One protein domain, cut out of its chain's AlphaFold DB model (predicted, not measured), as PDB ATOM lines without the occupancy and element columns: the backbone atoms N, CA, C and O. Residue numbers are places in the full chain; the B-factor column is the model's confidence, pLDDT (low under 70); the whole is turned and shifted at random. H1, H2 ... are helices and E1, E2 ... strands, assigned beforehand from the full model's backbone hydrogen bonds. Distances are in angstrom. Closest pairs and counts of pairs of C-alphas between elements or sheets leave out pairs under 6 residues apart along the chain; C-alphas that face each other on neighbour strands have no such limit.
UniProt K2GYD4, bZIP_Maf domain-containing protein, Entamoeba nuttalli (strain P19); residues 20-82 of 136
ATOM      1  N   SER A  20     244.790 152.684 293.630       87.00
ATOM      2  CA  SER A  20     246.222 152.601 293.869       87.00
ATOM      3  C   SER A  20     246.792 151.375 293.171       87.00
ATOM      4  O   SER A  20     246.109 150.365 292.987       87.00
ATOM      5  N   ILE A  21     248.061 151.466 292.786       89.31
ATOM      6  CA  ILE A  21     248.832 150.323 292.304       89.31
ATOM      7  C   ILE A  21     249.702 149.831 293.456       89.31
ATOM      8  O   ILE A  21     250.455 150.587 294.084       89.31
ATOM      9  N   ILE A  22     249.583 148.543 293.734       90.75
ATOM     10  CA  ILE A  22     250.355 147.833 294.750       90.75
ATOM     11  C   ILE A  22     251.063 146.655 294.098       90.75
ATOM     12  O   ILE A  22     250.590 146.125 293.096       90.75
ATOM     13  N   VAL A  23     252.196 146.246 294.649       89.75
ATOM     14  CA  VAL A  23     252.946 145.093 294.145       89.75
ATOM     15  C   VAL A  23     252.564 143.867 294.965       89.75
ATOM     16  O   VAL A  23     252.470 143.941 296.186       89.75
ATOM     17  N   CYS A  24     252.308 142.750 294.293       90.38
ATOM     18  CA  CYS A  24     252.047 141.456 294.911       90.38
ATOM     19  C   CYS A  24     252.773 140.381 294.109       90.38
ATOM     20  O   CYS A  24     252.524 140.232 292.909       90.38
ATOM     21  N   ASN A  25     253.673 139.641 294.754       88.50
ATOM     22  CA  ASN A  25     254.548 138.674 294.092       88.50
ATOM     23  C   ASN A  25     255.289 139.279 292.885       88.50
ATOM     24  O   ASN A  25     255.347 138.680 291.809       88.50
ATOM     25  N   GLY A  26     255.785 140.509 293.036       87.56
ATOM     26  CA  GLY A  26     256.471 141.249 291.975       87.56
ATOM     27  C   GLY A  26     255.574 141.738 290.831       87.56
ATOM     28  O   GLY A  26     256.084 142.317 289.872       87.56
ATOM     29  N   LYS A  27     254.252 141.534 290.899       90.38
ATOM     30  CA  LYS A  27     253.304 141.976 289.868       90.38
ATOM     31  C   LYS A  27     252.472 143.164 290.353       90.38
ATOM     32  O   LYS A  27     251.958 143.119 291.473       90.38
ATOM     33  N   PRO A  28     252.300 144.216 289.533       91.44
ATOM     34  CA  PRO A  28     251.420 145.321 289.878       91.44
ATOM     35  C   PRO A  28     249.958 144.863 289.835       91.44
ATOM     36  O   PRO A  28     249.505 144.268 288.858       91.44
ATOM     37  N   ILE A  29     249.210 145.174 290.887       91.12
ATOM     38  CA  ILE A  29     247.769 144.964 290.990       91.12
ATOM     39  C   ILE A  29     247.114 146.328 291.180       91.12
ATOM     40  O   ILE A  29     247.498 147.102 292.061       91.12
ATOM     41  N   LYS A  30     246.108 146.616 290.352       89.31
ATOM     42  CA  LYS A  30     245.240 147.781 290.525       89.31
ATOM     43  C   LYS A  30     244.206 147.448 291.595       89.31
ATOM     44  O   LYS A  30     243.457 146.488 291.449       89.31
ATOM     45  N   THR A  31     244.176 148.233 292.661       88.38
ATOM     46  CA  THR A  31     243.238 148.053 293.771       88.38
ATOM     47  C   THR A  31     242.573 149.364 294.129       88.38
ATOM     48  O   THR A  31     243.108 150.433 293.855       88.38
ATOM     49  N   ASN A  32     241.433 149.275 294.801       89.44
ATOM     50  CA  ASN A  32     240.802 150.407 295.451       89.44
ATOM     51  C   ASN A  32     241.073 150.346 296.968       89.44
ATOM     52  O   ASN A  32     240.800 149.329 297.598       89.44
ATOM     53  N   LEU A  33     241.630 151.413 297.544       89.88
ATOM     54  CA  LEU A  33     241.991 151.523 298.962       89.88
ATOM     55  C   LEU A  33     240.803 151.838 299.885       89.88
ATOM     56  O   LEU A  33     240.965 151.800 301.108       89.88
ATOM     57  N   HIS A  34     239.605 152.100 299.346       88.94
ATOM     58  CA  HIS A  34     238.382 152.202 300.149       88.94
ATOM     59  C   HIS A  34     238.069 150.888 300.872       88.94
ATOM     60  O   HIS A  34     237.570 150.923 301.991       88.94
ATOM     61  N   ASN A  35     238.458 149.746 300.298       89.12
ATOM     62  CA  ASN A  35     238.247 148.424 300.879       89.12
ATOM     63  C   ASN A  35     239.578 147.700 301.106       89.12
ATOM     64  O   ASN A  35     240.589 147.990 300.463       89.12
ATOM     65  N   LEU A  36     239.589 146.751 302.045       92.44
ATOM     66  CA  LEU A  36     240.704 145.816 302.140       92.44
ATOM     67  C   LEU A  36     240.773 144.942 300.886       92.44
ATOM     68  O   LEU A  36     239.753 144.543 300.327       92.44
ATOM     69  N   LEU A  37     241.994 144.593 300.493       93.25
ATOM     70  CA  LEU A  37     242.205 143.505 299.554       93.25
ATOM     71  C   LEU A  37     241.706 142.195 300.144       93.25
ATOM     72  O   LEU A  37     241.758 141.968 301.357       93.25
ATOM     73  N   GLU A  38     241.344 141.283 299.250       92.81
ATOM     74  CA  GLU A  38     241.042 139.917 299.628       92.81
ATOM     75  C   GLU A  38     242.188 139.296 300.431       92.81
ATOM     76  O   GLU A  38     243.368 139.357 300.072       92.81
ATOM     77  N   ILE A  39     241.811 138.620 301.514       92.44
ATOM     78  CA  ILE A  39     242.745 137.978 302.441       92.44
ATOM     79  C   ILE A  39     243.681 137.005 301.708       92.44
ATOM     80  O   ILE A  39     244.839 136.856 302.095       92.44
ATOM     81  N   ASN A  40     243.192 136.324 300.669       91.12
ATOM     82  CA  ASN A  40     243.993 135.376 299.900       91.12
ATOM     83  C   ASN A  40     245.110 136.072 299.121       91.12
ATOM     84  O   ASN A  40     246.230 135.575 299.131       91.12
ATOM     85  N   ILE A  41     244.848 137.254 298.556       92.19
ATOM     86  CA  ILE A  41     245.874 138.074 297.906       92.19
ATOM     87  C   ILE A  41     246.895 138.528 298.953       92.19
ATOM     88  O   ILE A  41     248.094 138.303 298.789       92.19
ATOM     89  N   LEU A  42     246.426 139.076 300.078       93.50
ATOM     90  CA  LEU A  42     247.298 139.573 301.146       93.50
ATOM     91  C   LEU A  42     248.227 138.494 301.716       93.50
ATOM     92  O   LEU A  42     249.390 138.765 301.987       93.50
ATOM     93  N   LYS A  43     247.742 137.257 301.870       92.81
ATOM     94  CA  LYS A  43     248.549 136.118 302.346       92.81
ATOM     95  C   LYS A  43     249.654 135.703 301.381       92.81
ATOM     96  O   LYS A  43     250.588 135.039 301.815       92.81
ATOM     97  N   THR A  44     249.507 136.004 300.095       91.81
ATOM     98  CA  THR A  44     250.511 135.646 299.087       91.81
ATOM     99  C   THR A  44     251.610 136.689 298.956       91.81
ATOM    100  O   THR A  44     252.616 136.393 298.331       91.81
ATOM    101  N   MET A  45     251.440 137.879 299.536       92.94
ATOM    102  CA  MET A  45     252.443 138.938 299.480       92.94
ATOM    103  C   MET A  45     253.696 138.582 300.280       92.94
ATOM    104  O   MET A  45     253.632 137.969 301.352       92.94
ATOM    105  N   HIS A  46     254.840 139.066 299.806       92.25
ATOM    106  CA  HIS A  46     256.041 139.141 300.628       92.25
ATOM    107  C   HIS A  46     255.879 140.177 301.747       92.25
ATOM    108  O   HIS A  46     255.050 141.084 301.670       92.25
ATOM    109  N   ARG A  47     256.688 140.069 302.807       93.00
ATOM    110  CA  ARG A  47     256.593 140.975 303.961       93.00
ATOM    111  C   ARG A  47     256.724 142.443 303.576       93.00
ATOM    112  O   ARG A  47     255.974 143.257 304.102       93.00
ATOM    113  N   ASP A  48     257.629 142.773 302.665       93.75
ATOM    114  CA  ASP A  48     257.844 144.160 302.247       93.75
ATOM    115  C   ASP A  48     256.664 144.701 301.433       93.75
ATOM    116  O   ASP A  48     256.184 145.801 301.710       93.75
ATOM    117  N   GLU A  49     256.123 143.890 300.522       94.50
ATOM    118  CA  GLU A  49     254.908 144.197 299.754       94.50
ATOM    119  C   GLU A  49     253.708 144.427 300.684       94.50
ATOM    120  O   GLU A  49     252.983 145.418 300.565       94.50
ATOM    121  N   PHE A  50     253.532 143.547 301.671       96.12
ATOM    122  CA  PHE A  50     252.467 143.657 302.661       96.12
ATOM    123  C   PHE A  50     252.630 144.899 303.550       96.12
ATOM    124  O   PHE A  50     251.655 145.608 303.807       96.12
ATOM    125  N   ASN A  51     253.854 145.209 303.988       95.12
ATOM    126  CA  ASN A  51     254.147 146.417 304.764       95.12
ATOM    127  C   ASN A  51     253.861 147.689 303.955       95.12
ATOM    128  O   ASN A  51     253.336 148.666 304.496       95.12
ATOM    129  N   GLU A  52     254.200 147.694 302.665       94.56
ATOM    130  CA  GLU A  52     253.892 148.809 301.775       94.56
ATOM    131  C   GLU A  52     252.380 148.976 301.596       94.56
ATOM    132  O   GLU A  52     251.869 150.091 301.735       94.56
ATOM    133  N   TYR A  53     251.647 147.880 301.378       94.94
ATOM    134  CA  TYR A  53     250.187 147.896 301.318       94.94
ATOM    135  C   TYR A  53     249.567 148.467 302.602       94.94
ATOM    136  O   TYR A  53     248.740 149.381 302.546       94.94
ATOM    137  N   GLN A  54     250.012 147.989 303.771       95.06
ATOM    138  CA  GLN A  54     249.550 148.496 305.064       95.06
ATOM    139  C   GLN A  54     249.819 149.995 305.230       95.06
ATOM    140  O   GLN A  54     248.993 150.708 305.798       95.06
ATOM    141  N   ARG A  55     250.968 150.485 304.755       93.81
ATOM    142  CA  ARG A  55     251.305 151.912 304.794       93.81
ATOM    143  C   ARG A  55     250.360 152.719 303.907       93.81
ATOM    144  O   ARG A  55     249.789 153.695 304.383       93.81
ATOM    145  N   LYS A  56     250.151 152.276 302.663       92.88
ATOM    146  CA  LYS A  56     249.272 152.937 301.686       92.88
ATOM    147  C   LYS A  56     247.837 153.043 302.193       92.88
ATOM    148  O   LYS A  56     247.262 154.126 302.158       92.88
ATOM    149  N   ILE A  57     247.270 151.960 302.727       93.62
ATOM    150  CA  ILE A  57     245.879 152.000 303.194       93.62
ATOM    151  C   ILE A  57     245.703 152.879 304.439       93.62
ATOM    152  O   ILE A  57     244.733 153.625 304.510       93.62
ATOM    153  N   LYS A  58     246.666 152.870 305.374       92.69
ATOM    154  CA  LYS A  58     246.649 153.735 306.570       92.69
ATOM    155  C   LYS A  58     246.816 155.218 306.236       92.69
ATOM    156  O   LYS A  58     246.315 156.058 306.972       92.69
ATOM    157  N   GLN A  59     247.539 155.536 305.162       91.38
ATOM    158  CA  GLN A  59     247.655 156.904 304.647       91.38
ATOM    159  C   GLN A  59     246.377 157.359 303.937       91.38
ATOM    160  O   GLN A  59     246.075 158.548 303.933       91.38
ATOM    161  N   PHE A  60     245.642 156.425 303.328       90.75
ATOM    162  CA  PHE A  60     244.422 156.724 302.589       90.75
ATOM    163  C   PHE A  60     243.198 156.873 303.498       90.75
ATOM    164  O   PHE A  60     242.397 157.781 303.293       90.75
ATOM    165  N   ARG A  61     243.045 156.001 304.504       92.75
ATOM    166  CA  ARG A  61     241.891 156.023 305.413       92.75
ATOM    167  C   ARG A  61     242.183 155.419 306.780       92.75
ATOM    168  O   ARG A  61     243.115 154.636 306.969       92.75
ATOM    169  N   GLN A  62     241.297 155.718 307.725       93.94
ATOM    170  CA  GLN A  62     241.262 155.023 309.002       93.94
ATOM    171  C   GLN A  62     240.706 153.604 308.817       93.94
ATOM    172  O   GLN A  62     239.720 153.384 308.114       93.94
ATOM    173  N   LEU A  63     241.371 152.635 309.440       94.88
ATOM    174  CA  LEU A  63     240.947 151.236 309.433       94.88
ATOM    175  C   LEU A  63     239.939 150.979 310.552       94.88
ATOM    176  O   LEU A  63     240.070 151.544 311.643       94.88
ATOM    177  N   THR A  64     238.989 150.081 310.318       95.88
ATOM    178  CA  THR A  64     238.130 149.555 311.385       95.88
ATOM    179  C   THR A  64     238.909 148.574 312.269       95.88
ATOM    180  O   THR A  64     240.022 148.144 311.944       95.88
ATOM    181  N   GLU A  65     238.352 148.220 313.428       96.31
ATOM    182  CA  GLU A  65     238.985 147.245 314.325       96.31
ATOM    183  C   GLU A  65     239.050 145.842 313.703       96.31
ATOM    184  O   GLU A  65     240.066 145.153 313.805       96.31
ATOM    185  N   GLU A  66     238.006 145.437 312.985       96.00
ATOM    186  CA  GLU A  66     237.969 144.169 312.250       96.00
ATOM    187  C   GLU A  66     239.080 144.103 311.198       96.00
ATOM    188  O   GLU A  66     239.830 143.128 311.129       96.00
ATOM    189  N   GLU A  67     239.264 145.184 310.441       95.81
ATOM    190  CA  GLU A  67     240.312 145.287 309.430       95.81
ATOM    191  C   GLU A  67     241.713 145.227 310.045       95.81
ATOM    192  O   GLU A  67     242.594 144.528 309.533       95.81
ATOM    193  N   ARG A  68     241.926 145.902 311.184       96.31
ATOM    194  CA  ARG A  68     243.182 145.797 311.944       96.31
ATOM    195  C   ARG A  68     243.459 144.356 312.365       96.31
ATOM    196  O   ARG A  68     244.592 143.887 312.221       96.31
ATOM    197  N   ASN A  69     242.442 143.642 312.839       96.81
ATOM    198  CA  ASN A  69     242.569 142.248 313.253       96.81
ATOM    199  C   ASN A  69     242.871 141.311 312.078       96.81
ATOM    200  O   ASN A  69     243.748 140.448 312.199       96.81
ATOM    201  N   ILE A  70     242.234 141.525 310.923       96.25
ATOM    202  CA  ILE A  70     242.531 140.802 309.678       96.25
ATOM    203  C   ILE A  70     243.992 141.015 309.280       96.25
ATOM    204  O   ILE A  70     244.731 140.043 309.100       96.25
ATOM    205  N   LEU A  71     244.439 142.271 309.201       96.50
ATOM    206  CA  LEU A  71     245.807 142.607 308.814       96.50
ATOM    207  C   LEU A  71     246.840 142.010 309.776       96.50
ATOM    208  O   LEU A  71     247.825 141.429 309.328       96.50
ATOM    209  N   LYS A  72     246.597 142.069 311.089       96.69
ATOM    210  CA  LYS A  72     247.464 141.442 312.101       96.69
ATOM    211  C   LYS A  72     247.507 139.917 311.944       96.69
ATOM    212  O   LYS A  72     248.556 139.294 312.113       96.69
ATOM    213  N   GLY A  73     246.374 139.300 311.613       97.12
ATOM    214  CA  GLY A  73     246.282 137.871 311.322       97.12
ATOM    215  C   GLY A  73     247.085 137.463 310.088       97.12
ATOM    216  O   GLY A  73     247.791 136.454 310.128       97.12
ATOM    217  N   VAL A  74     247.017 138.255 309.017       96.88
ATOM    218  CA  VAL A  74     247.814 138.039 307.804       96.88
ATOM    219  C   VAL A  74     249.303 138.237 308.084       96.88
ATOM    220  O   VAL A  74     250.097 137.366 307.739       96.88
ATOM    221  N   GLU A  75     249.679 139.300 308.793       96.75
ATOM    222  CA  GLU A  75     251.073 139.586 309.150       96.75
ATOM    223  C   GLU A  75     251.727 138.409 309.891       96.75
ATOM    224  O   GLU A  75     252.846 138.002 309.571       96.75
ATOM    225  N   ARG A  76     251.012 137.807 310.855       96.44
ATOM    226  CA  ARG A  76     251.487 136.608 311.566       96.44
ATOM    227  C   ARG A  76     251.742 135.437 310.618       96.44
ATOM    228  O   ARG A  76     252.740 134.738 310.784       96.44
ATOM    229  N   LYS A  77     250.867 135.221 309.631       95.50
ATOM    230  CA  LYS A  77     251.015 134.135 308.648       95.50
ATOM    231  C   LYS A  77     252.213 134.363 307.732       95.50
ATOM    232  O   LYS A  77     252.992 133.433 307.546       95.50
ATOM    233  N   ILE A  78     252.401 135.588 307.246       94.94
ATOM    234  CA  ILE A  78     253.563 135.959 306.426       94.94
ATOM    235  C   ILE A  78     254.859 135.727 307.215       94.94
ATOM    236  O   ILE A  78     255.754 135.029 306.742       94.94
ATOM    237  N   LYS A  79     254.940 136.210 308.464       94.62
ATOM    238  CA  LYS A  79     256.113 135.983 309.334       94.62
ATOM    239  C   LYS A  79     256.395 134.497 309.566       94.62
ATOM    240  O   LYS A  79     257.552 134.079 309.532       94.62
ATOM    241  N   ALA A  80     255.355 133.692 309.787       94.94
ATOM    242  CA  ALA A  80     255.503 132.250 309.956       94.94
ATOM    243  C   ALA A  80     256.053 131.579 308.684       94.94
ATOM    244  O   ALA A  80     256.972 130.767 308.770       94.94
ATOM    245  N   GLN A  81     255.548 131.951 307.505       92.38
ATOM    246  CA  GLN A  81     256.044 131.437 306.225       92.38
ATOM    247  C   GLN A  81     257.506 131.825 305.966       92.38
ATOM    248  O   GLN A  81     258.299 130.976 305.555       92.38
ATOM    249  N   GLU A  82     257.897 133.069 306.254       92.00
ATOM    250  CA  GLU A  82     259.297 133.502 306.151       92.00
ATOM    251  C   GLU A  82     260.213 132.713 307.087       92.00
ATOM    252  O   GLU A  82     261.286 132.271 306.674       92.00
TER     253      GLU A  82
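What this domain is: This is residues 20 to 82 of the 136 residues of the protein "bZIP_Maf domain-containing protein" of Entamoeba nuttalli (strain P19) (UniProt K2GYD4). The strand hairpin E1 E2 packs, through E1, on one side of a middle layer made by H2 and short H1; long H3 folds back along the other side. The 63 printed residues include two named strands, then three named helices, class mixed. The whole is compact, radius of gyration of the C-alphas 10.8 A, spans 28 by 26 by 17 A.

How they stand to each other: E1, residues 20 to 24, and E2, residues 27 to 32, form an antiparallel hairpin, with N 22 and O 29 3.0 A apart. H3, residues 65 to 82, touches H1, residues 39 to 44, closest C-alphas Lys 43 and Val 74, 5.8 A. H2, residues 47 to 60, and H3 form a helical hairpin, a shallow tilt of 17 degrees, closest C-alphas Arg 47 and Ile 78, 6.4 A. In H1, H2 and H3 every O i to N i+4 pair is within hydrogen-bond range.

Where its parts are: E1 begins at C-alpha 20 (246.222, 152.601, 293.869). H2 is 20.0 A long; H3, 25.9 A, ends at C-alpha 82 (259.297, 133.502, 306.151).

The domain as a whole: The printed part has no cut and no long link; no printed residue is under 70.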